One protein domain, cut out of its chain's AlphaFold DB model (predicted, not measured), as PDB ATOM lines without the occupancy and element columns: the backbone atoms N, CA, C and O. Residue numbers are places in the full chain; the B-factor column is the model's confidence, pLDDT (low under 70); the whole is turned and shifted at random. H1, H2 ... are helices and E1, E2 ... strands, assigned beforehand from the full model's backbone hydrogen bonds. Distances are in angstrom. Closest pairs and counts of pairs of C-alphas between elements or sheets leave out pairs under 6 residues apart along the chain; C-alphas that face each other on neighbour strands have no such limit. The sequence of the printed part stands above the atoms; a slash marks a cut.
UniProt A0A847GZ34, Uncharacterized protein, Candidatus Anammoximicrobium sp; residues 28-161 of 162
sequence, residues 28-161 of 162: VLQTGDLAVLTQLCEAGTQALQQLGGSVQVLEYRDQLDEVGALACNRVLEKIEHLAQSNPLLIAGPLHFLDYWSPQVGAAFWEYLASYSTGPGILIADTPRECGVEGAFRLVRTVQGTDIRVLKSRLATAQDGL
ATOM      1  N   VAL A  28     256.681 239.459 292.520       95.38
ATOM      2  CA  VAL A  28     257.981 238.858 292.824       95.38
ATOM      3  C   VAL A  28     258.334 239.130 294.282       95.38
ATOM      4  O   VAL A  28     258.290 240.270 294.748       95.38
ATOM      5  N   LEU A  29     258.681 238.069 295.000       94.94
ATOM      6  CA  LEU A  29     259.161 238.084 296.373       94.94
ATOM      7  C   LEU A  29     260.591 237.553 296.365       94.94
ATOM      8  O   LEU A  29     260.807 236.410 295.970       94.94
ATOM      9  N   GLN A  30     261.561 238.367 296.781       94.06
ATOM     10  CA  GLN A  30     262.964 237.958 296.790       94.06
ATOM     11  C   GLN A  30     263.543 237.959 298.194       94.06
ATOM     12  O   GLN A  30     263.412 238.948 298.902       94.06
ATOM     13  N   THR A  31     264.212 236.887 298.600       92.62
ATOM     14  CA  THR A  31     264.911 236.817 299.893       92.62
ATOM     15  C   THR A  31     266.239 236.086 299.754       92.62
ATOM     16  O   THR A  31     266.337 235.097 299.031       92.62
ATOM     17  N   GLY A  32     267.281 236.580 300.425       91.19
ATOM     18  CA  GLY A  32     268.578 235.894 300.487       91.19
ATOM     19  C   GLY A  32     268.591 234.704 301.456       91.19
ATOM     20  O   GLY A  32     269.524 233.909 301.437       91.19
ATOM     21  N   ASP A  33     267.568 234.575 302.307       91.12
ATOM     22  CA  ASP A  33     267.440 233.492 303.282       91.12
ATOM     23  C   ASP A  33     266.591 232.347 302.705       91.12
ATOM     24  O   ASP A  33     265.379 232.488 302.513       91.12
ATOM     25  N   LEU A  34     267.222 231.192 302.466       89.88
ATOM     26  CA  LEU A  34     266.567 229.999 301.922       89.88
ATOM     27  C   LEU A  34     265.451 229.457 302.826       89.88
ATOM     28  O   LEU A  34     264.448 228.958 302.321       89.88
ATOM     29  N   ALA A  35     265.574 229.578 304.151       90.50
ATOM     30  CA  ALA A  35     264.525 229.128 305.064       90.50
ATOM     31  C   ALA A  35     263.284 230.024 304.965       90.50
ATOM     32  O   ALA A  35     262.153 229.538 305.056       90.50
ATOM     33  N   VAL A  36     263.486 231.329 304.760       90.31
ATOM     34  CA  VAL A  36     262.394 232.269 304.469       90.31
ATOM     35  C   VAL A  36     261.808 231.983 303.088       90.31
ATOM     36  O   VAL A  36     260.589 231.984 302.948       90.31
ATOM     37  N   LEU A  37     262.639 231.670 302.092       91.44
ATOM     38  CA  LEU A  37     262.186 231.339 300.743       91.44
ATOM     39  C   LEU A  37     261.218 230.149 300.740       91.44
ATOM     40  O   LEU A  37     260.128 230.253 300.181       91.44
ATOM     41  N   THR A  38     261.555 229.057 301.434       91.12
ATOM     42  CA  THR A  38     260.660 227.895 301.581       91.12
ATOM     43  C   THR A  38     259.314 228.289 302.192       91.12
ATOM     44  O   THR A  38     258.262 227.900 301.689       91.12
ATOM     45  N   GLN A  39     259.324 229.127 303.230       91.25
ATOM     46  CA  GLN A  39     258.094 229.598 303.876       91.25
ATOM     47  C   GLN A  39     257.267 230.508 302.966       91.25
ATOM     48  O   GLN A  39     256.039 230.462 303.012       91.25
ATOM     49  N   LEU A  40     257.914 231.331 302.136       92.25
ATOM     50  CA  LEU A  40     257.230 232.149 301.136       92.25
ATOM     51  C   LEU A  40     256.557 231.276 300.075       92.25
ATOM     52  O   LEU A  40     255.444 231.596 299.671       92.25
ATOM     53  N   CYS A  41     257.175 230.166 299.662       93.62
ATOM     54  CA  CYS A  41     256.554 229.213 298.741       93.62
ATOM     55  C   CYS A  41     255.316 228.543 299.360       93.62
ATOM     56  O   CYS A  41     254.257 228.488 298.729       93.62
ATOM     57  N   GLU A  42     255.407 228.086 300.612       92.38
ATOM     58  CA  GLU A  42     254.277 227.484 301.335       92.38
ATOM     59  C   GLU A  42     253.130 228.486 301.528       92.38
ATOM     60  O   GLU A  42     251.986 228.231 301.142       92.38
ATOM     61  N   ALA A  43     253.438 229.661 302.081       92.06
ATOM     62  CA  ALA A  43     252.448 230.701 302.331       92.06
ATOM     63  C   ALA A  43     251.888 231.278 301.020       92.06
ATOM     64  O   ALA A  43     250.703 231.594 300.941       92.06
ATOM     65  N   GLY A  44     252.713 231.381 299.977       93.44
ATOM     66  CA  GLY A  44     252.322 231.827 298.642       93.44
ATOM     67  C   GLY A  44     251.357 230.857 297.974       93.44
ATOM     68  O   GLY A  44     250.357 231.289 297.408       93.44
ATOM     69  N   THR A  45     251.586 229.551 298.122       94.25
ATOM     70  CA  THR A  45     250.642 228.521 297.665       94.25
ATOM     71  C   THR A  45     249.283 228.696 298.339       94.25
ATOM     72  O   THR A  45     248.262 228.753 297.655       94.25
ATOM     73  N   GLN A  46     249.255 228.862 299.666       92.88
ATOM     74  CA  GLN A  46     248.009 229.100 300.406       92.88
ATOM     75  C   GLN A  46     247.309 230.395 299.962       92.88
ATOM     76  O   GLN A  46     246.092 230.406 299.773       92.88
ATOM     77  N   ALA A  47     248.063 231.476 299.756       92.44
ATOM     78  CA  ALA A  47     247.534 232.757 299.294       92.44
ATOM     79  C   ALA A  47     246.912 232.657 297.891       92.44
ATOM     80  O   ALA A  47     245.827 233.182 297.644       92.44
ATOM     81  N   LEU A  48     247.573 231.952 296.970       92.94
ATOM     82  CA  LEU A  48     247.078 231.737 295.611       92.94
ATOM     83  C   LEU A  48     245.839 230.830 295.577       92.94
ATOM     84  O   LEU A  48     244.925 231.087 294.795       92.94
ATOM     85  N   GLN A  49     245.755 229.821 296.452       92.12
ATOM     86  CA  GLN A  49     244.564 228.965 296.566       92.12
ATOM     87  C   GLN A  49     243.314 229.786 296.917       92.12
ATOM     88  O   GLN A  49     242.219 229.491 296.437       92.12
ATOM     89  N   GLN A  50     243.475 230.862 297.696       87.44
ATOM     90  CA  GLN A  50     242.385 231.782 298.039       87.44
ATOM     91  C   GLN A  50     241.923 232.653 296.854       87.44
ATOM     92  O   GLN A  50     240.777 233.101 296.847       87.44
ATOM     93  N   LEU A  51     242.768 232.876 295.838       78.56
ATOM     94  CA  LEU A  51     242.419 233.626 294.618       78.56
ATOM     95  C   LEU A  51     241.648 232.800 293.578       78.56
ATOM     96  O   LEU A  51     240.941 233.352 292.718       78.56
ATOM     97  N   GLY A  52     241.774 231.478 293.637       67.00
ATOM     98  CA  GLY A  52     241.042 230.575 292.765       67.00
ATOM     99  C   GLY A  52     241.672 229.195 292.685       67.00
ATOM    100  O   GLY A  52     242.669 229.014 292.000       67.00
ATOM    101  N   GLY A  53     241.008 228.220 293.306       72.81
ATOM    102  CA  GLY A  53     241.152 226.798 293.002       72.81
ATOM    103  C   GLY A  53     242.576 226.238 293.073       72.81
ATOM    104  O   GLY A  53     243.387 226.626 293.910       72.81
ATOM    105  N   SER A  54     242.841 225.245 292.223       88.62
ATOM    106  CA  SER A  54     244.078 224.462 292.233       88.62
ATOM    107  C   SER A  54     245.271 225.297 291.773       88.62
ATOM    108  O   SER A  54     245.426 225.565 290.586       88.62
ATOM    109  N   VAL A  55     246.159 225.636 292.702       92.75
ATOM    110  CA  VAL A  55     247.437 226.287 292.392       92.75
ATOM    111  C   VAL A  55     248.359 225.309 291.683       92.75
ATOM    112  O   VAL A  55     248.470 224.153 292.089       92.75
ATOM    113  N   GLN A  56     249.022 225.785 290.634       95.00
ATOM    114  CA  GLN A  56     250.136 225.075 290.022       95.00
ATOM    115  C   GLN A  56     251.432 225.593 290.633       95.00
ATOM    116  O   GLN A  56     251.592 226.799 290.821       95.00
ATOM    117  N   VAL A  57     252.350 224.687 290.947       94.31
ATOM    118  CA  VAL A  57     253.667 225.033 291.481       94.31
ATOM    119  C   VAL A  57     254.706 224.509 290.507       94.31
ATOM    120  O   VAL A  57     254.741 223.314 290.232       94.31
ATOM    121  N   LEU A  58     255.523 225.411 289.971       93.25
ATOM    122  CA  LEU A  58     256.729 225.066 289.233       93.25
ATOM    123  C   LEU A  58     257.881 225.038 290.236       93.25
ATOM    124  O   LEU A  58     258.327 226.089 290.699       93.25
ATOM    125  N   GLU A  59     258.322 223.843 290.609       90.12
ATOM    126  CA  GLU A  59     259.369 223.674 291.610       90.12
ATOM    127  C   GLU A  59     260.772 223.720 290.998       90.12
ATOM    128  O   GLU A  59     260.959 223.662 289.784       90.12
ATOM    129  N   TYR A  60     261.796 223.755 291.850       82.12
ATOM    130  CA  TYR A  60     263.191 223.691 291.414       82.12
ATOM    131  C   TYR A  60     263.475 222.503 290.476       82.12
ATOM    132  O   TYR A  60     264.103 222.664 289.431       82.12
ATOM    133  N   ARG A  61     262.947 221.315 290.796       82.88
ATOM    134  CA  ARG A  61     263.113 220.103 289.974       82.88
ATOM    135  C   ARG A  61     262.533 220.227 288.567       82.88
ATOM    136  O   ARG A  61     263.000 219.549 287.662       82.88
ATOM    137  N   ASP A  62     261.543 221.096 288.369       83.25
ATOM    138  CA  ASP A  62     260.917 221.299 287.064       83.25
ATOM    139  C   ASP A  62     261.797 222.068 286.081       83.25
ATOM    140  O   ASP A  62     261.471 222.097 284.891       83.25
ATOM    141  N   GLN A  63     262.882 222.667 286.581       80.25
ATOM    142  CA  GLN A  63     263.872 223.430 285.824       80.25
ATOM    143  C   GLN A  63     264.931 222.533 285.167       80.25
ATOM    144  O   GLN A  63     265.709 223.008 284.337       80.25
ATOM    145  N   LEU A  64     264.957 221.247 285.525       81.19
ATOM    146  CA  LEU A  64     265.910 220.262 285.032       81.19
ATOM    147  C   LEU A  64     265.252 219.333 284.000       81.19
ATOM    148  O   LEU A  64     264.051 219.058 284.059       81.19
ATOM    149  N   ASP A  65     266.035 218.852 283.041       79.94
ATOM    150  CA  ASP A  65     265.652 217.756 282.156       79.94
ATOM    151  C   ASP A  65     265.910 216.382 282.801       79.94
ATOM    152  O   ASP A  65     266.305 216.256 283.961       79.94
ATOM    153  N   GLU A  66     265.673 215.328 282.024       80.62
ATOM    154  CA  GLU A  66     265.811 213.928 282.440       80.62
ATOM    155  C   GLU A  66     267.249 213.535 282.814       80.62
ATOM    156  O   GLU A  66     267.440 212.542 283.514       80.62
ATOM    157  N   VAL A  67     268.254 214.305 282.380       81.62
ATOM    158  CA  VAL A  67     269.670 214.080 282.708       81.62
ATOM    159  C   VAL A  67     270.188 215.053 283.773       81.62
ATOM    160  O   VAL A  67     271.370 215.017 284.114       81.62
ATOM    161  N   GLY A  68     269.314 215.895 284.334       71.50
ATOM    162  CA  GLY A  68     269.666 216.874 285.359       71.50
ATOM    163  C   GLY A  68     270.304 218.154 284.813       71.50
ATOM    164  O   GLY A  68     270.878 218.916 285.589       71.50
ATOM    165  N   ALA A  69     270.226 218.404 283.503       74.94
ATOM    166  CA  ALA A  69     270.672 219.649 282.886       74.94
ATOM    167  C   ALA A  69     269.538 220.687 282.850       74.94
ATOM    168  O   ALA A  69     268.357 220.352 282.843       74.94
ATOM    169  N   LEU A  70     269.885 221.975 282.834       75.44
ATOM    170  CA  LEU A  70     268.905 223.065 282.848       75.44
ATOM    171  C   LEU A  70     268.107 223.130 281.538       75.44
ATOM    172  O   LEU A  70     268.647 223.425 280.471       75.44
ATOM    173  N   ALA A  71     266.792 222.935 281.631       74.94
ATOM    174  CA  ALA A  71     265.887 222.815 280.490       74.94
ATOM    175  C   ALA A  71     265.102 224.109 280.226       74.94
ATOM    176  O   ALA A  71     263.876 224.162 280.297       74.94
ATOM    177  N   CYS A  72     265.832 225.167 279.899       71.88
ATOM    178  CA  CYS A  72     265.355 226.545 279.768       71.88
ATOM    179  C   CYS A  72     264.058 226.716 278.948       71.88
ATOM    180  O   CYS A  72     263.095 227.315 279.422       71.88
ATOM    181  N   ASN A  73     263.998 226.138 277.743       78.88
ATOM    182  CA  ASN A  73     262.812 226.237 276.882       78.88
ATOM    183  C   ASN A  73     261.616 225.460 277.453       78.88
ATOM    184  O   ASN A  73     260.490 225.946 277.403       78.88
ATOM    185  N   ARG A  74     261.865 224.298 278.076       82.12
ATOM    186  CA  ARG A  74     260.811 223.504 278.729       82.12
ATOM    187  C   ARG A  74     260.195 224.259 279.909       82.12
ATOM    188  O   ARG A  74     259.006 224.110 280.167       82.12
ATOM    189  N   VAL A  75     260.978 225.074 280.624       84.69
ATOM    190  CA  VAL A  75     260.464 225.919 281.714       84.69
ATOM    191  C   VAL A  75     259.475 226.954 281.186       84.69
ATOM    192  O   VAL A  75     258.406 227.112 281.770       84.69
ATOM    193  N   LEU A  76     259.791 227.617 280.069       85.38
ATOM    194  CA  LEU A  76     258.881 228.579 279.439       85.38
ATOM    195  C   LEU A  76     257.581 227.906 278.987       85.38
ATOM    196  O   LEU A  76     256.503 228.364 279.354       85.38
ATOM    197  N   GLU A  77     257.673 226.772 278.290       87.62
ATOM    198  CA  GLU A  77     256.504 225.992 277.859       87.62
ATOM    199  C   GLU A  77     255.627 225.562 279.049       87.62
ATOM    200  O   GLU A  77     254.399 225.677 279.008       87.62
ATOM    201  N   LYS A  78     256.249 225.116 280.152       89.19
ATOM    202  CA  LYS A  78     255.537 224.788 281.395       89.19
ATOM    203  C   LYS A  78     254.845 226.012 281.988       89.19
ATOM    204  O   LYS A  78     253.694 225.898 282.399       89.19
ATOM    205  N   ILE A  79     255.511 227.168 282.039       90.81
ATOM    206  CA  ILE A  79     254.905 228.410 282.540       90.81
ATOM    207  C   ILE A  79     253.672 228.761 281.702       90.81
ATOM    208  O   ILE A  79     252.611 229.004 282.275       90.81
ATOM    209  N   GLU A  80     253.773 228.721 280.371       89.50
ATOM    210  CA  GLU A  80     252.654 229.021 279.467       89.50
ATOM    211  C   GLU A  80     251.463 228.111 279.711       89.50
ATOM    212  O   GLU A  80     250.347 228.602 279.895       89.50
ATOM    213  N   HIS A  81     251.717 226.805 279.769       90.06
ATOM    214  CA  HIS A  81     250.692 225.796 279.974       90.06
ATOM    215  C   HIS A  81     250.036 225.908 281.361       90.06
ATOM    216  O   HIS A  81     248.810 225.885 281.484       90.06
ATOM    217  N   LEU A  82     250.834 226.028 282.427       91.06
ATOM    218  CA  LEU A  82     250.335 226.012 283.806       91.06
ATOM    219  C   LEU A  82     249.621 227.313 284.183       91.06
ATOM    220  O   LEU A  82     248.558 227.268 284.810       91.06
ATOM    221  N   ALA A  83     250.173 228.462 283.783       89.62
ATOM    222  CA  ALA A  83     249.635 229.764 284.157       89.62
ATOM    223  C   ALA A  83     248.380 230.157 283.364       89.62
ATOM    224  O   ALA A  83     247.705 231.102 283.763       89.62
ATOM    225  N   GLN A  84     248.035 229.449 282.278       89.25
ATOM    226  CA  GLN A  84     246.901 229.812 281.419       89.25
ATOM    227  C   GLN A  84     245.560 229.707 282.152       89.25
ATOM    228  O   GLN A  84     244.698 230.571 282.007       89.25
ATOM    229  N   SER A  85     245.379 228.650 282.945       87.19
ATOM    230  CA  SER A  85     244.085 228.346 283.577       87.19
ATOM    231  C   SER A  85     244.098 228.488 285.094       87.19
ATOM    232  O   SER A  85     243.043 228.670 285.697       87.19
ATOM    233  N   ASN A  86     245.275 228.428 285.716       90.38
ATOM    234  CA  ASN A  86     245.425 228.380 287.164       90.38
ATOM    235  C   ASN A  86     246.435 229.428 287.645       90.38
ATOM    236  O   ASN A  86     247.357 229.767 286.901       90.38
ATOM    237  N   PRO A  87     246.301 229.937 288.882       92.88
ATOM    238  CA  PRO A  87     247.367 230.715 289.494       92.88
ATOM    239  C   PRO A  87     248.646 229.871 289.574       92.88
ATOM    240  O   PRO A  87     248.602 228.709 289.989       92.88
ATOM    241  N   LEU A  88     249.772 230.462 289.180       95.00
ATOM    242  CA  LEU A  88     251.072 229.794 289.156       95.00
ATOM    243  C   LEU A  88     251.982 230.363 290.243       95.00
ATOM    244  O   LEU A  88     252.165 231.577 290.329       95.00
ATOM    245  N   LEU A  89     252.593 229.481 291.029       95.81
ATOM    246  CA  LEU A  89     253.765 229.786 291.839       95.81
ATOM    247  C   LEU A  89     255.016 229.267 291.128       95.81
ATOM    248  O   LEU A  89     255.131 228.068 290.888       95.81
ATOM    249  N   ILE A  90     255.969 230.148 290.843       95.38
ATOM    250  CA  ILE A  90     257.323 229.762 290.439       95.38
ATOM    251  C   ILE A  90     258.189 229.767 291.703       95.38
ATOM    252  O   ILE A  90     258.476 230.829 292.261       95.38
ATOM    253  N   ALA A  91     258.551 228.576 292.177       93.81
ATOM    254  CA  ALA A  91     259.312 228.386 293.404       93.81
ATOM    255  C   ALA A  91     260.815 228.305 293.099       93.81
ATOM    256  O   ALA A  91     261.292 227.381 292.437       93.81
ATOM    257  N   GLY A  92     261.554 229.300 293.583       89.50
ATOM    258  CA  GLY A  92     262.999 229.398 293.463       89.50
ATOM    259  C   GLY A  92     263.770 228.575 294.504       89.50
ATOM    260  O   GLY A  92     263.171 227.860 295.312       89.50
ATOM    261  N   PRO A  93     265.110 228.693 294.508       90.31
ATOM    262  CA  PRO A  93     265.907 229.632 293.704       90.31
ATOM    263  C   PRO A  93     265.893 229.304 292.201       90.31
ATOM    264  O   PRO A  93     266.023 228.148 291.799       90.31
ATOM    265  N   LEU A  94     265.720 230.323 291.352       89.50
ATOM    266  CA  LEU A  94     265.675 230.180 289.885       89.50
ATOM    267  C   LEU A  94     267.083 230.130 289.270       89.50
ATOM    268  O   LEU A  94     267.486 231.025 288.530       89.50
ATOM    269  N   HIS A  95     267.865 229.106 289.610       83.69
ATOM    270  CA  HIS A  95     269.285 229.035 289.243       83.69
ATOM    271  C   HIS A  95     269.555 229.049 287.736       83.69
ATOM    272  O   HIS A  95     270.628 229.472 287.325       83.69
ATOM    273  N   PHE A  96     268.598 228.655 286.889       79.81
ATOM    274  CA  PHE A  96     268.773 228.753 285.433       79.81
ATOM    275  C   PHE A  96     269.053 230.183 284.954       79.81
ATOM    276  O   PHE A  96     269.758 230.358 283.962       79.81
ATOM    277  N   LEU A  97     268.562 231.197 285.676       85.38
ATOM    278  CA  LEU A  97     268.834 232.602 285.372       85.38
ATOM    279  C   LEU A  97     270.308 232.967 285.561       85.38
ATOM    280  O   LEU A  97     270.793 233.867 284.883       85.38
ATOM    281  N   ASP A  98     271.021 232.255 286.436       84.06
ATOM    282  CA  ASP A  98     272.434 232.508 286.738       84.06
ATOM    283  C   ASP A  98     273.349 232.047 285.585       84.06
ATOM    284  O   ASP A  98     274.482 232.507 285.456       84.06
ATOM    285  N   TYR A  99     272.847 231.157 284.720       81.00
ATOM    286  CA  TYR A  99     273.558 230.641 283.545       81.00
ATOM    287  C   TYR A  99     273.178 231.360 282.247       81.00
ATOM    288  O   TYR A  99     273.752 231.087 281.190       81.00
ATOM    289  N   TRP A 100     272.203 232.265 282.297       83.56
ATOM    290  CA  TRP A 100     271.827 233.087 281.156       83.56
ATOM    291  C   TRP A 100     272.672 234.347 281.082       83.56
ATOM    292  O   TRP A 100     273.131 234.887 282.086       83.56
ATOM    293  N   SER A 101     272.847 234.860 279.861       85.12
ATOM    294  CA  SER A 101     273.385 236.207 279.718       85.12
ATOM    295  C   SER A 101     272.426 237.216 280.369       85.12
ATOM    296  O   SER A 101     271.208 236.992 280.374       85.12
ATOM    297  N   PRO A 102     272.930 238.359 280.869       85.44
ATOM    298  CA  PRO A 102     272.085 239.381 281.484       85.44
ATOM    299  C   PRO A 102     270.911 239.826 280.598       85.44
ATOM    300  O   PRO A 102     269.823 240.091 281.103       85.44
ATOM    301  N   GLN A 103     271.101 239.861 279.273       84.94
ATOM    302  CA  GLN A 103     270.060 240.226 278.308       84.94
ATOM    303  C   GLN A 103     268.933 239.190 278.255       84.94
ATOM    304  O   GLN A 103     267.761 239.560 278.223       84.94
ATOM    305  N   VAL A 104     269.273 237.898 278.271       84.81
ATOM    306  CA  VAL A 104     268.282 236.812 278.269       84.81
ATOM    307  C   VAL A 104     267.543 236.768 279.608       84.81
ATOM    308  O   VAL A 104     266.319 236.652 279.627       84.81
ATOM    309  N   GLY A 105     268.257 236.962 280.723       86.81
ATOM    310  CA  GLY A 105     267.646 237.116 282.044       86.81
ATOM    311  C   GLY A 105     266.645 238.273 282.096       86.81
ATOM    312  O   GLY A 105     265.517 238.086 282.540       86.81
ATOM    313  N   ALA A 106     267.009 239.455 281.590       85.88
ATOM    314  CA  ALA A 106     266.097 240.600 281.516       85.88
ATOM    315  C   ALA A 106     264.865 240.311 280.636       85.88
ATOM    316  O   ALA A 106     263.739 240.600 281.040       85.88
ATOM    317  N   ALA A 107     265.057 239.680 279.473       86.50
ATOM    318  CA  ALA A 107     263.963 239.304 278.577       86.50
ATOM    319  C   ALA A 107     262.965 238.334 279.233       86.50
ATOM    320  O   ALA A 107     261.763 238.439 278.995       86.50
ATOM    321  N   PHE A 108     263.432 237.429 280.097       89.06
ATOM    322  CA  PHE A 108     262.563 236.544 280.873       89.06
ATOM    323  C   PHE A 108     261.659 237.305 281.849       89.06
ATOM    324  O   PHE A 108     260.461 237.029 281.929       89.06
ATOM    325  N   TRP A 109     262.198 238.293 282.564       90.00
ATOM    326  CA  TRP A 109     261.398 239.116 283.472       90.00
ATOM    327  C   TRP A 109     260.385 239.985 282.715       90.00
ATOM    328  O   TRP A 109     259.239 240.088 283.149       90.00
ATOM    329  N   GLU A 110     260.762 240.540 281.560       88.88
ATOM    330  CA  GLU A 110     259.844 241.266 280.663       88.88
ATOM    331  C   GLU A 110     258.732 240.364 280.106       88.88
ATOM    332  O   GLU A 110     257.562 240.760 280.041       88.88
ATOM    333  N   TYR A 111     259.079 239.127 279.749       89.12
ATOM    334  CA  TYR A 111     258.126 238.105 279.328       89.12
ATOM    335  C   TYR A 111     257.094 237.824 280.431       89.12
ATOM    336  O   TYR A 111     255.889 237.940 280.194       89.12
ATOM    337  N   LEU A 112     257.548 237.552 281.658       90.50
ATOM    338  CA  LEU A 112     256.666 237.307 282.803       90.50
ATOM    339  C   LEU A 112     255.804 238.523 283.149       90.50
ATOM    340  O   LEU A 112     254.628 238.381 283.484       90.50
ATOM    341  N   ALA A 113     256.366 239.725 283.049       88.50
ATOM    342  CA  ALA A 113     255.640 240.967 283.280       88.50
ATOM    343  C   ALA A 113     254.558 241.243 282.232       88.50
ATOM    344  O   ALA A 113     253.544 241.879 282.525       88.50
ATOM    345  N   SER A 114     254.758 240.735 281.020       87.12
ATOM    346  CA  SER A 114     253.813 240.843 279.914       87.12
ATOM    347  C   SER A 114     252.771 239.722 279.897       87.12
ATOM    348  O   SER A 114     251.817 239.802 279.118       87.12
ATOM    349  N   TYR A 115     252.898 238.709 280.761       85.44
ATOM    350  CA  TYR A 115     251.955 237.598 280.830       85.44
ATOM    351  C   TYR A 115     250.563 238.076 281.276       85.44
ATOM    352  O   TYR A 115     250.390 238.669 282.344       85.44
ATOM    353  N   SER A 116     249.549 237.825 280.441       83.88
ATOM    354  CA  SER A 116     248.185 238.343 280.646       83.88
ATOM    355  C   SER A 116     247.068 237.313 280.459       83.88
ATOM    356  O   SER A 116     245.894 237.646 280.620       83.88
ATOM    357  N   THR A 117     247.396 236.080 280.076       79.94
ATOM    358  CA  THR A 117     246.422 235.076 279.611       79.94
ATOM    359  C   THR A 117     245.792 234.235 280.718       79.94
ATOM    360  O   THR A 117     244.850 233.505 280.428       79.94
ATOM    361  N   GLY A 118     246.219 234.374 281.977       85.25
ATOM    362  CA  GLY A 118     245.666 233.588 283.084       85.25
ATOM    363  C   GLY A 118     245.697 234.270 284.456       85.25
ATOM    364  O   GLY A 118     245.980 235.470 284.530       85.25
ATOM    365  N   PRO A 119     245.342 233.559 285.545       87.44
ATOM    366  CA  PRO A 119     244.963 234.158 286.833       87.44
ATOM    367  C   PRO A 119     246.048 234.982 287.536       87.44
ATOM    368  O   PRO A 119     245.717 235.828 288.361       87.44
ATOM    369  N   GLY A 120     247.314 234.781 287.181       91.69
ATOM    370  CA  GLY A 120     248.450 235.536 287.700       91.69
ATOM    371  C   GLY A 120     249.590 234.629 288.143       91.69
ATOM    372  O   GLY A 120     249.395 233.433 288.370       91.69
ATOM    373  N   ILE A 121     250.778 235.216 288.251       94.81
ATOM    374  CA  ILE A 121     252.011 234.514 288.601       94.81
ATOM    375  C   ILE A 121     252.586 235.118 289.885       94.81
ATOM    376  O   ILE A 121     252.783 236.327 289.987       94.81
ATOM    377  N   LEU A 122     252.863 234.273 290.873       95.69
ATOM    378  CA  LEU A 122     253.686 234.608 292.028       95.69
ATOM    379  C   LEU A 122     255.059 233.972 291.844       95.69
ATOM    380  O   LEU A 122     255.162 232.802 291.487       95.69
ATOM    381  N   ILE A 123     256.108 234.729 292.122       95.75
ATOM    382  CA  ILE A 123     257.485 234.269 292.008       95.75
ATOM    383  C   ILE A 123     258.135 234.461 293.366       95.75
ATOM    384  O   ILE A 123     258.147 235.572 293.892       95.75
ATOM    385  N   ALA A 124     258.652 233.380 293.936       95.06
ATOM    386  CA  ALA A 124     259.459 233.416 295.146       95.06
ATOM    387  C   ALA A 124     260.880 233.022 294.756       95.06
ATOM    388  O   ALA A 124     261.090 231.928 294.246       95.06
ATOM    389  N   ASP A 125     261.853 233.906 294.949       94.00
ATOM    390  CA  ASP A 125     263.195 233.718 294.400       94.00
ATOM    391  C   ASP A 125     264.277 234.348 295.286       94.00
ATOM    392  O   ASP A 125     263.991 234.981 296.302       94.00
ATOM    393  N   THR A 126     265.538 234.185 294.912       92.31
ATOM    394  CA  THR A 126     266.656 234.888 295.542       92.31
ATOM    395  C   THR A 126     266.930 236.223 294.832       92.31
ATOM    396  O   THR A 126     266.692 236.345 293.624       92.31
ATOM    397  N   PRO A 127     267.416 237.258 295.543       88.38
ATOM    398  CA  PRO A 127     267.904 238.485 294.926       88.38
ATOM    399  C   PRO A 127     269.023 238.188 293.922       88.38
ATOM    400  O   PRO A 127     269.843 237.300 294.148       88.38
ATOM    401  N   ARG A 128     269.063 238.948 292.826       80.69
ATOM    402  CA  ARG A 128     270.142 238.925 291.829       80.69
ATOM    403  C   ARG A 128     270.555 240.346 291.504       80.69
ATOM    404  O   ARG A 128     269.730 241.253 291.568       80.69
ATOM    405  N   GLU A 129     271.814 240.508 291.116       67.44
ATOM    406  CA  GLU A 129     272.387 241.812 290.769       67.44
ATOM    407  C   GLU A 129     271.752 242.421 289.507       67.44
ATOM    408  O   GLU A 129     271.704 243.638 289.376       67.44
ATOM    409  N   CYS A 130     271.213 241.591 288.601       64.12
ATOM    410  CA  CYS A 130     270.697 242.026 287.301       64.12
ATOM    411  C   CYS A 130     269.346 241.375 286.944       64.12
ATOM    412  O   CYS A 130     269.047 240.247 287.336       64.12
ATOM    413  N   GLY A 131     268.547 242.069 286.123       68.00
ATOM    414  CA  GLY A 131     267.455 241.480 285.332       68.00
ATOM    415  C   GLY A 131     266.031 241.742 285.832       68.00
ATOM    416  O   GLY A 131     265.147 241.955 285.009       68.00
ATOM    417  N   VAL A 132     265.789 241.793 287.146       78.00
ATOM    418  CA  VAL A 132     264.421 241.971 287.693       78.00
ATOM    419  C   VAL A 132     263.941 243.423 287.592       78.00
ATOM    420  O   VAL A 132     262.750 243.696 287.454       78.00
ATOM    421  N   GLU A 133     264.866 244.379 287.674       76.56
ATOM    422  CA  GLU A 133     264.542 245.795 287.889       76.56
ATOM    423  C   GLU A 133     263.998 246.513 286.653       76.56
ATOM    424  O   GLU A 133     263.471 247.613 286.791       76.56
ATOM    425  N   GLY A 134     264.094 245.914 285.462       80.69
ATOM    426  CA  GLY A 134     263.508 246.466 284.237       80.69
ATOM    427  C   GLY A 134     261.985 246.522 284.349       80.69
ATOM    428  O   GLY A 134     261.401 247.601 284.476       80.69
ATOM    429  N   ALA A 135     261.359 245.349 284.428       85.00
ATOM    430  CA  ALA A 135     259.908 245.215 284.446       85.00
ATOM    431  C   ALA A 135     259.264 245.434 285.830       85.00
ATOM    432  O   ALA A 135     258.084 245.797 285.930       85.00
ATOM    433  N   PHE A 136     260.023 245.229 286.911       90.62
ATOM    434  CA  PHE A 136     259.512 245.275 288.279       90.62
ATOM    435  C   PHE A 136     260.175 246.380 289.099       90.62
ATOM    436  O   PHE A 136     261.374 246.630 289.003       90.62
ATOM    437  N   ARG A 137     259.398 247.023 289.972       90.62
ATOM    438  CA  ARG A 137     259.900 247.986 290.959       90.62
ATOM    439  C   ARG A 137     259.823 247.410 292.363       90.62
ATOM    440  O   ARG A 137     258.813 246.804 292.727       90.62
ATOM    441  N   LEU A 138     260.853 247.657 293.165       90.19
ATOM    442  CA  LEU A 138     260.811 247.420 294.604       90.19
ATOM    443  C   LEU A 138     259.812 248.387 295.246       90.19
ATOM    444  O   LEU A 138     259.935 249.601 295.103       90.19
ATOM    445  N   VAL A 139     258.808 247.853 295.938       89.19
ATOM    446  CA  VAL A 139     257.826 248.672 296.669       89.19
ATOM    447  C   VAL A 139     258.212 248.794 298.134       89.19
ATOM    448  O   VAL A 139     257.999 249.838 298.745       89.19
ATOM    449  N   ARG A 140     258.745 247.715 298.709       88.50
ATOM    450  CA  ARG A 140     259.214 247.662 300.094       88.50
ATOM    451  C   ARG A 140     260.053 246.413 300.332       88.50
ATOM    452  O   ARG A 140     259.824 245.391 299.687       88.50
ATOM    453  N   THR A 141     260.905 246.478 301.345       88.44
ATOM    454  CA  THR A 141     261.589 245.317 301.918       88.44
ATOM    455  C   THR A 141     261.000 245.037 303.294       88.44
ATOM    456  O   THR A 141     260.960 245.914 304.157       88.44
ATOM    457  N   VAL A 142     260.508 243.820 303.506       86.00
ATOM    458  CA  VAL A 142     259.958 243.370 304.787       86.00
ATOM    459  C   VAL A 142     260.821 242.222 305.278       86.00
ATOM    460  O   VAL A 142     260.797 241.140 304.704       86.00
ATOM    461  N   GLN A 143     261.598 242.469 306.337       81.00
ATOM    462  CA  GLN A 143     262.399 241.442 307.024       81.00
ATOM    463  C   GLN A 143     263.345 240.683 306.078       81.00
ATOM    464  O   GLN A 143     263.410 239.459 306.092       81.00
ATOM    465  N   GLY A 144     264.050 241.423 305.219       84.62
ATOM    466  CA  GLY A 144     264.966 240.844 304.231       84.62
ATOM    467  C   GLY A 144     264.279 240.213 303.018       84.62
ATOM    468  O   GLY A 144     264.967 239.656 302.171       84.62
ATOM    469  N   THR A 145     262.945 240.309 302.918       90.88
ATOM    470  CA  THR A 145     262.196 239.958 301.708       90.88
ATOM    471  C   THR A 145     261.835 241.214 300.922       90.88
ATOM    472  O   THR A 145     261.032 242.036 301.372       90.88
ATOM    473  N   ASP A 146     262.395 241.344 299.733       92.75
ATOM    474  CA  ASP A 146     262.053 242.363 298.755       92.75
ATOM    475  C   ASP A 146     260.729 242.021 298.078       92.75
ATOM    476  O   ASP A 146     260.551 240.940 297.517       92.75
ATOM    477  N   ILE A 147     259.789 242.961 298.121       92.12
ATOM    478  CA  ILE A 147     258.490 242.841 297.464       92.12
ATOM    479  C   ILE A 147     258.515 243.728 296.232       92.12
ATOM    480  O   ILE A 147     258.496 244.963 296.335       92.12
ATOM    481  N   ARG A 148     258.533 243.094 295.063       93.56
ATOM    482  CA  ARG A 148     258.576 243.774 293.775       93.56
ATOM    483  C   ARG A 148     257.278 243.564 293.007       93.56
ATOM    484  O   ARG A 148     256.763 242.453 292.901       93.56
ATOM    485  N   VAL A 149     256.754 244.657 292.468       92.31
ATOM    486  CA  VAL A 149     255.515 244.669 291.679       92.31
ATOM    487  C   VAL A 149     255.797 245.198 290.287       92.31
ATOM    488  O   VAL A 149     256.790 245.894 290.072       92.31
ATOM    489  N   LEU A 150     254.897 244.914 289.353       91.06
ATOM    490  CA  LEU A 150     254.986 245.434 287.995       91.06
ATOM    491  C   LEU A 150     255.057 246.965 287.980       91.06
ATOM    492  O   LEU A 150     254.291 247.656 288.666       91.06
ATOM    493  N   LYS A 151     255.971 247.509 287.174       86.69
ATOM    494  CA  LYS A 151     255.945 248.931 286.828       86.69
ATOM    495  C   LYS A 151     254.705 249.224 285.982       86.69
ATOM    496  O   LYS A 151     254.238 248.387 285.209       86.69
ATOM    497  N   SER A 152     254.151 250.429 286.112       74.44
ATOM    498  CA  SER A 152     253.162 250.885 285.135       74.44
ATOM    499  C   SER A 152     253.868 251.073 283.787       74.44
ATOM    500  O   SER A 152     255.016 251.504 283.750       74.44
ATOM    501  N   ARG A 153     253.185 250.807 282.667       64.31
ATOM    502  CA  ARG A 153     253.774 250.977 281.320       64.31
ATOM    503  C   ARG A 153     254.316 252.390 281.059       64.31
ATOM    504  O   ARG A 153     255.229 252.555 280.261       64.31
ATOM    505  N   LEU A 154     253.763 253.395 281.744       53.97
ATOM    506  CA  LEU A 154     254.260 254.774 281.730       53.97
ATOM    507  C   LEU A 154     255.650 254.904 282.367       53.97
ATOM    508  O   LEU A 154     256.465 255.665 281.863       53.97
ATOM    509  N   ALA A 155     255.930 254.154 283.434       57.53
ATOM    510  CA  ALA A 155     257.243 254.131 284.072       57.53
ATOM    511  C   ALA A 155     258.263 253.333 283.240       57.53
ATOM    512  O   ALA A 155     259.394 253.772 283.087       57.53
ATOM    513  N   THR A 156     257.851 252.222 282.619       55.81
ATOM    514  CA  THR A 156     258.739 251.412 281.762       55.81
ATOM    515  C   THR A 156     259.233 252.184 280.530       55.81
ATOM    516  O   THR A 156     260.376 252.026 280.120       55.81
ATOM    517  N   ALA A 157     258.396 253.053 279.948       54.62
ATOM    518  CA  ALA A 157     258.782 253.887 278.806       54.62
ATOM    519  C   ALA A 157     259.783 255.004 279.166       54.62
ATOM    520  O   ALA A 157     260.495 255.481 278.287       54.62
ATOM    521  N   GLN A 158     259.838 255.427 280.433       49.84
ATOM    522  CA  GLN A 158     260.772 256.457 280.900       49.84
ATOM    523  C   GLN A 158     262.175 255.895 281.146       49.84
ATOM    524  O   GLN A 158     263.150 256.584 280.868       49.84
ATOM    525  N   ASP A 159     262.281 254.635 281.575       54.56
ATOM    526  CA  ASP A 159     263.573 253.969 281.796       54.56
ATOM    527  C   ASP A 159     264.324 253.668 280.483       54.56
ATOM    528  O   ASP A 159     265.545 253.568 280.482       54.56
ATOM    529  N   GLY A 160     263.615 253.548 279.353       48.53
ATOM    530  CA  GLY A 160     264.212 253.315 278.029       48.53
ATOM    531  C   GLY A 160     264.651 254.579 277.276       48.53
ATOM    532  O   GLY A 160     265.097 254.473 276.136       48.53
ATOM    533  N   LEU A 161     264.474 255.764 277.872       40.53
ATOM    534  CA  LEU A 161     264.825 257.066 277.284       40.53
ATOM    535  C   LEU A 161     266.057 257.715 277.943       40.53
ATOM    536  O   LEU A 161     266.321 258.892 277.688       40.53
TER     537      LEU A 161
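AT A GLANCE: This is residues 28 to 161 of the 162 residues of an uncharacterized protein of Candidatus Anammoximicrobium sp (UniProt A0A847GZ34). A strongly twisted wall of six strands stands between helices on both of its faces: the long helix H1 covers one face, and H3 and H5 pack on the other. The short helices H2 and H4 lie along the links that lead on from E2 and E3, the hairpin E5 and E6 makes one end of the wall, and the last helix, H6, lies farthest from the middle of the whole. The printed part has 134 residues with six named helices and six named strands, in the order E1 H1 E2 H2 H3 E3 H4 H5 E4 E5 E6 H6. The sheet is mixed, in the order E2, E3, E4, E1, E6, E5, and the class is mixed, helices and strands. The whole is compact and rounded, with a radius of gyration of the C-alphas of 14.5 A and spans of 42 by 34 by 32 A.

HOW THE PARTS SIT: In the sheet, E4, residues 121 to 125, is parallel to E3, residues 88 to 91, at 6 degrees, with N 90 and O 122 2.8 A apart. E2, residues 56 to 58, is the edge strand beside E3 and parallel to it, with N 89 and O 56 2.9 A apart. On the other side of E4 is E1, residues 28 to 31, also parallel, with N 29 and O 123 2.8 A apart. E6, residues 145 to 150, is antiparallel to E1, with N 146 and O 30 2.7 A apart. E5, residues 136 to 142, the other edge strand, forms a hairpin with E6, with N 137 and O 149 2.8 A apart. H1, residues 34 to 51, is on the sheet at a height of 7.7 A, over E3 and E4 and along the strands; its closest C-alphas to E3 are Cys 41 and Ala 91, 6.1 A. On the opposite face, H3, residues 72 to 83, is over E2 and E3 at a height of 10.0 A; its closest C-alphas to E2 are Leu 82 and Gln 56, 6.3 A. H5, residues 102 to 114, on the same face as H3 and near it, is over E1 at a height of 11.5 A; its line rises 38 degrees out of the local plane, only just short of standing up from the sheet. H2, residues 60 to 63, only grazes the sheet and touches H3 at residues 72 to 75 alone, the closest C-alphas being Gln 63 and Val 75, 5.9 A. H4, residues 95 to 99, is not on the sheet and is close to but not clearly touching H5, with C-alphas 97 and 105 5.7 A apart. H6, residues 153 to 159, is only just not on the sheet, with 4 pairs of C-alphas within 10 A, and touches no helix. E2, H2, H3, E3 and E3, H4, H5, E4 are strand-helix-strand units, parallel neighbour strands joined through helices; E1, H1, E2 is a split one, with E3 and E4 between its strands. The three crossovers are right-handed. Every O i to N i+4 pair is within hydrogen-bond range in H3 and H5, against 13 of 14 in H1, 2 of 3 in H6 and 0 of 1 in H4, where 2 of 2 O i to N i+3 pairs are; H2 is too short for an O i to N i+4 pair.

IN THESE COORDINATES: E1 begins at C-alpha 28 (257.981, 238.858, 292.824). H1 runs 25.5 A to C-alpha 51 (242.419, 233.626, 294.618). H5 measures 18.4 A, H3 16.6 A, E5 16.6 A, E6 16.4 A and E4 12.6 A. H6 ends at C-alpha 159 (263.573, 253.969, 281.796).

THE WHOLE: The two C-alphas farthest apart are those of Val 67 and Leu 161, 43.6 A. The printed part has no cut, and no link is long. The mean pLDDT of the printed part is 84.7; residue 52, residues 129 to 131 and residues 153 to 161 are under 70.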